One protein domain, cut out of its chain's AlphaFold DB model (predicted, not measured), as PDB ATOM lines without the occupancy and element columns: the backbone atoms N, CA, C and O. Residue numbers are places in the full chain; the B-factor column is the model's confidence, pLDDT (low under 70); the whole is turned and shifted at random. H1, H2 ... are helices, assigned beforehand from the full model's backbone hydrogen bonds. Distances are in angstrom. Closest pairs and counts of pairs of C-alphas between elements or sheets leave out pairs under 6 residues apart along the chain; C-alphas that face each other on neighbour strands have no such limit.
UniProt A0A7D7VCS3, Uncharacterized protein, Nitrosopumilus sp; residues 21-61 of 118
ATOM      1  N   GLU A  21     162.913 148.296  83.869       97.19
ATOM      2  CA  GLU A  21     161.651 149.032  83.773       97.19
ATOM      3  C   GLU A  21     160.501 148.292  84.471       97.19
ATOM      4  O   GLU A  21     159.803 148.865  85.307       97.19
ATOM      5  N   VAL A  22     160.362 146.989  84.206       95.69
ATOM      6  CA  VAL A  22     159.349 146.134  84.843       95.69
ATOM      7  C   VAL A  22     159.586 146.057  86.350       95.69
ATOM      8  O   VAL A  22     158.647 146.219  87.129       95.69
ATOM      9  N   TYR A  23     160.840 145.871  86.776       96.50
ATOM     10  CA  TYR A  23     161.198 145.873  88.194       96.50
ATOM     11  C   TYR A  23     160.771 147.173  88.881       96.50
ATOM     12  O   TYR A  23     160.133 147.121  89.928       96.50
ATOM     13  N   ASN A  24     161.078 148.326  88.283       97.38
ATOM     14  CA  ASN A  24     160.770 149.635  88.858       97.38
ATOM     15  C   ASN A  24     159.260 149.840  89.035       97.38
ATOM     16  O   ASN A  24     158.829 150.300  90.091       97.38
ATOM     17  N   VAL A  25     158.448 149.444  88.048       95.69
ATOM     18  CA  VAL A  25     156.978 149.517  88.131       95.69
ATOM     19  C   VAL A  25     156.442 148.625  89.255       95.69
ATOM     20  O   VAL A  25     155.654 149.071  90.090       95.69
ATOM     21  N   ILE A  26     156.893 147.368  89.305       95.81
ATOM     22  CA  ILE A  26     156.490 146.390  90.327       95.81
ATOM     23  C   ILE A  26     156.911 146.869  91.723       95.81
ATOM     24  O   ILE A  26     156.128 146.785  92.670       95.81
ATOM     25  N   LYS A  27     158.128 147.406  91.854       97.00
ATOM     26  CA  LYS A  27     158.678 147.900  93.116       97.00
ATOM     27  C   LYS A  27     157.922 149.124  93.625       97.00
ATOM     28  O   LYS A  27     157.499 149.120  94.777       97.00
ATOM     29  N   ALA A  28     157.656 150.101  92.758       97.06
ATOM     30  CA  ALA A  28     156.859 151.277  93.107       97.06
ATOM     31  C   ALA A  28     155.450 150.896  93.588       97.06
ATOM     32  O   ALA A  28     154.940 151.469  94.552       97.06
ATOM     33  N   ARG A  29     154.824 149.899  92.948       96.06
ATOM     34  CA  ARG A  29     153.521 149.384  93.378       96.06
ATOM     35  C   ARG A  29     153.589 148.686  94.736       96.06
ATOM     36  O   ARG A  29     152.760 148.979  95.589       96.06
ATOM     37  N   TYR A  30     154.569 147.810  94.945       96.81
ATOM     38  CA  TYR A  30     154.771 147.135  96.229       96.81
ATOM     39  C   TYR A  30     154.985 148.136  97.371       96.81
ATOM     40  O   TYR A  30     154.350 148.016  98.414       96.81
ATOM     41  N   ASP A  31     155.837 149.145  97.168       96.31
ATOM     42  CA  ASP A  31     156.117 150.155  98.192       96.31
ATOM     43  C   ASP A  31     154.855 150.974  98.515       96.31
ATOM     44  O   ASP A  31     154.564 151.240  99.680       96.31
ATOM     45  N   LYS A  32     154.042 151.292  97.495       96.12
ATOM     46  CA  LYS A  32     152.747 151.964  97.668       96.12
ATOM     47  C   LYS A  32     151.726 151.113  98.430       96.12
ATOM     48  O   LYS A  32     151.000 151.652  99.258       96.12
ATOM     49  N   GLU A  33     151.619 149.823  98.117       93.81
ATOM     50  CA  GLU A  33     150.683 148.911  98.788       93.81
ATOM     51  C   GLU A  33     151.140 148.549 100.210       93.81
ATOM     52  O   GLU A  33     150.298 148.213 101.037       93.81
ATOM     53  N   SER A  34     152.446 148.645 100.501       88.31
ATOM     54  CA  SER A  34     153.053 148.333 101.805       88.31
ATOM     55  C   SER A  34     152.547 147.012 102.420       88.31
ATOM     56  O   SER A  34     152.045 147.004 103.543       88.31
ATOM     57  N   PRO A  35     152.637 145.882 101.698       89.31
ATOM     58  CA  PRO A  35     152.038 144.634 102.149       89.31
ATOM     59  C   PRO A  35     152.860 143.969 103.266       89.31
ATOM     60  O   PRO A  35     154.089 144.034 103.273       89.31
ATOM     61  N   ASP A  36     152.197 143.199 104.135       93.56
ATOM     62  CA  ASP A  36     152.815 142.445 105.248       93.56
ATOM     63  C   ASP A  36     153.622 141.201 104.803       93.56
ATOM     64  O   ASP A  36     153.794 140.224 105.535       93.56
ATOM     65  N   GLN A  37     154.111 141.186 103.566       91.62
ATOM     66  CA  GLN A  37     154.866 140.081 102.985       91.62
ATOM     67  C   GLN A  37     156.091 140.590 102.238       91.62
ATOM     68  O   GLN A  37     156.107 141.712 101.755       91.62
ATOM     69  N   SER A  38     157.114 139.744 102.095       94.56
ATOM     70  CA  SER A  38     158.324 140.117 101.360       94.56
ATOM     71  C   SER A  38     158.039 140.414  99.886       94.56
ATOM     72  O   SER A  38     157.155 139.806  99.278       94.56
ATOM     73  N   PHE A  39     158.864 141.278  99.284       93.94
ATOM     74  CA  PHE A  39     158.783 141.628  97.863       93.94
ATOM     75  C   PHE A  39     158.721 140.395  96.953       93.94
ATOM     76  O   PHE A  39     157.830 140.292  96.119       93.94
ATOM     77  N   THR A  40     159.607 139.415  97.157       91.69
ATOM     78  CA  THR A  40     159.609 138.177  96.363       91.69
ATOM     79  C   THR A  40     158.287 137.425  96.472       91.69
ATOM     80  O   THR A  40     157.753 137.005  95.452       91.69
ATOM     81  N   LYS A  41     157.736 137.274  97.686       91.94
ATOM     82  CA  LYS A  41     156.470 136.558  97.885       91.94
ATOM     83  C   LYS A  41     155.314 137.301  97.218       91.94
ATOM     84  O   LYS A  41     154.533 136.678  96.508       91.94
ATOM     85  N   TRP A  42     155.265 138.622  97.380       94.94
ATOM     86  CA  TRP A  42     154.258 139.468  96.746       94.94
ATOM     87  C   TRP A  42     154.303 139.361  95.216       94.94
ATOM     88  O   TRP A  42     153.269 139.123  94.597       94.94
ATOM     89  N   VAL A  43     155.493 139.438  94.606       94.75
ATOM     90  CA  VAL A  43     155.664 139.276  93.150       94.75
ATOM     91  C   VAL A  43     155.233 137.886  92.693       94.75
ATOM     92  O   VAL A  43     154.511 137.772  91.706       94.75
ATOM     93  N   SER A  44     155.630 136.828  93.405       92.88
ATOM     94  CA  SER A  44     155.217 135.461  93.071       92.88
ATOM     95  C   SER A  44     153.697 135.294  93.114       92.88
ATOM     96  O   SER A  44     153.127 134.729  92.185       92.88
ATOM     97  N   SER A  45     153.032 135.821  94.146       92.94
ATOM     98  CA  SER A  45     151.569 135.801  94.243       92.94
ATOM     99  C   SER A  45     150.908 136.619  93.136       92.94
ATOM    100  O   SER A  45     149.941 136.159  92.538       92.94
ATOM    101  N   TYR A  46     151.444 137.798  92.816       92.88
ATOM    102  CA  TYR A  46     150.927 138.632  91.735       92.88
ATOM    103  C   TYR A  46     151.004 137.920  90.377       92.88
ATOM    104  O   TYR A  46     150.039 137.935  89.614       92.88
ATOM    105  N   LEU A  47     152.134 137.274  90.073       93.75
ATOM    106  CA  LEU A  47     152.300 136.500  88.842       93.75
ATOM    107  C   LEU A  47     151.316 135.330  88.778       93.75
ATOM    108  O   LEU A  47     150.669 135.152  87.750       93.75
ATOM    109  N   LEU A  48     151.165 134.582  89.875       94.00
ATOM    110  CA  LEU A  48     150.236 133.455  89.944       94.00
ATOM    111  C   LEU A  48     148.795 133.888  89.647       94.00
ATOM    112  O   LEU A  48     148.164 133.304  88.776       94.00
ATOM    113  N   VAL A  49     148.315 134.963  90.279       93.06
ATOM    114  CA  VAL A  49     146.951 135.476  90.057       93.06
ATOM    115  C   VAL A  49     146.713 135.864  88.594       93.06
ATOM    116  O   VAL A  49     145.618 135.669  88.071       93.06
ATOM    117  N   ASN A  50     147.720 136.412  87.906       91.69
ATOM    118  CA  ASN A  50     147.573 136.747  86.488       91.69
ATOM    119  C   ASN A  50     147.502 135.491  85.608       91.69
ATOM    120  O   ASN A  50     146.674 135.452  84.705       91.69
ATOM    121  N   LEU A  51     148.292 134.458  85.913       94.00
ATOM    122  CA  LEU A  51     148.218 133.173  85.209       94.00
ATOM    123  C   LEU A  51     146.869 132.473  85.439       94.00
ATOM    124  O   LEU A  51     146.258 131.990  84.491       94.00
ATOM    125  N   GLU A  52     146.371 132.471  86.677       94.62
ATOM    126  CA  GLU A  52     145.056 131.914  87.024       94.62
ATOM    127  C   GLU A  52     143.916 132.661  86.320       94.62
ATOM    128  O   GLU A  52     142.944 132.050  85.879       94.62
ATOM    129  N   LYS A  53     144.036 133.986  86.164       91.56
ATOM    130  CA  LYS A  53     143.070 134.790  85.408       91.56
ATOM    131  C   LYS A  53     143.044 134.404  83.924       91.56
ATOM    132  O   LYS A  53     141.962 134.303  83.346       91.56
ATOM    133  N   ASP A  54     144.207 134.177  83.318       90.81
ATOM    134  CA  ASP A  54     144.309 133.753  81.917       90.81
ATOM    135  C   ASP A  54     143.703 132.350  81.712       90.81
ATOM    136  O   ASP A  54     142.963 132.108  80.749       90.81
ATOM    137  N   GLU A  55     143.946 131.435  82.654       94.19
ATOM    138  CA  GLU A  55     143.332 130.106  82.659       94.19
ATOM    139  C   GLU A  55     141.808 130.190  82.819       94.19
ATOM    140  O   GLU A  55     141.064 129.590  82.037       94.19
ATOM    141  N   PHE A  56     141.332 130.991  83.777       94.19
ATOM    142  CA  PHE A  56     139.908 131.228  83.988       94.19
ATOM    143  C   PHE A  56     139.230 131.726  82.711       94.19
ATOM    144  O   PHE A  56     138.186 131.199  82.337       94.19
ATOM    145  N   LEU A  57     139.819 132.696  82.005       93.31
ATOM    146  CA  LEU A  57     139.242 133.221  80.765       93.31
ATOM    147  C   LEU A  57     139.136 132.167  79.664       93.31
ATOM    148  O   LEU A  57     138.138 132.139  78.940       93.31
ATOM    149  N   THR A  58     140.121 131.274  79.579       92.75
ATOM    150  CA  THR A  58     140.111 130.156  78.630       92.75
ATOM    151  C   THR A  58     138.969 129.179  78.927       92.75
ATOM    152  O   THR A  58     138.347 128.665  78.001       92.75
ATOM    153  N   GLN A  59     138.641 128.947  80.200       95.25
ATOM    154  CA  GLN A  59     137.527 128.075  80.599       95.25
ATOM    155  C   GLN A  59     136.163 128.776  80.502       95.25
ATOM    156  O   GLN A  59     135.181 128.184  80.055       95.25
ATOM    157  N   TYR A  60     136.100 130.043  80.910       96.06
ATOM    158  CA  TYR A  60     134.882 130.846  80.979       96.06
ATOM    159  C   TYR A  60     134.345 131.222  79.592       96.06
ATOM    160  O   TYR A  60     133.138 131.177  79.349       96.06
ATOM    161  N   ALA A  61     135.241 131.573  78.666       96.69
ATOM    162  CA  ALA A  61     134.900 132.039  77.328       96.69
ATOM    163  C   ALA A  61     135.849 131.451  76.260       96.69
ATOM    164  O   ALA A  61     136.532 132.199  75.558       96.69
TER     165      ALA A  61
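Overview. This is residues 21 to 61 of the 118 residues of an uncharacterized protein of Nitrosopumilus sp (UniProt A0A7D7VCS3). A long helix, H2, sticks out as an arm with residues 47 to 60 from a corner where its first residues meet a shorter helix, H1, nearly at a right angle, so that the two make a loose L. A small loop, residues 34 to 38, joins them at the corner, and residues 32 to 37 stand free there. The printed part has 41 residues with two named helices, H1 then H2 along the chain, and no named strand; the class is all helix. The whole is loose, with a radius of gyration of the C-alphas of 12.5 A, and the C-alphas span 35 by 23 by 14 A, the arm of H2 making the length.

Along the chain. H2 is the longest helix, residues 39 to 60, and measures 31.2 A from C-alpha 39 at (158.783, 141.628, 97.863) to C-alpha 60 at (134.882, 130.846, 80.979). H1 is residues 21 to 33, 18.6 A from first to last C-alpha, and begins with C-alpha 21 at (161.651, 149.032, 83.773).

Arrangement. H2 touches H1 with residues 39 to 43 alone, and H1 touches H2 with residues 26 to 30 alone. The closest C-alphas of the two helices are those of Tyr 30 and Phe 39, 7.0 A apart. Their lines are about perpendicular, at 79 degrees, and their centres are 17.0 A apart. The link from H1 to H2 is tight, with 5 residues. In H1 and H2 every O i to N i+4 pair is within hydrogen-bond range.

Size, cuts and confidence. The two C-alphas farthest apart are those of Asp 31 and Ala 61, 34.8 A. Residues 47 to 61, of which 47 to 60 belong to H2, stand free. The printed part has no cut. The mean pLDDT of the printed part is 94.2, and no printed residue is under 70.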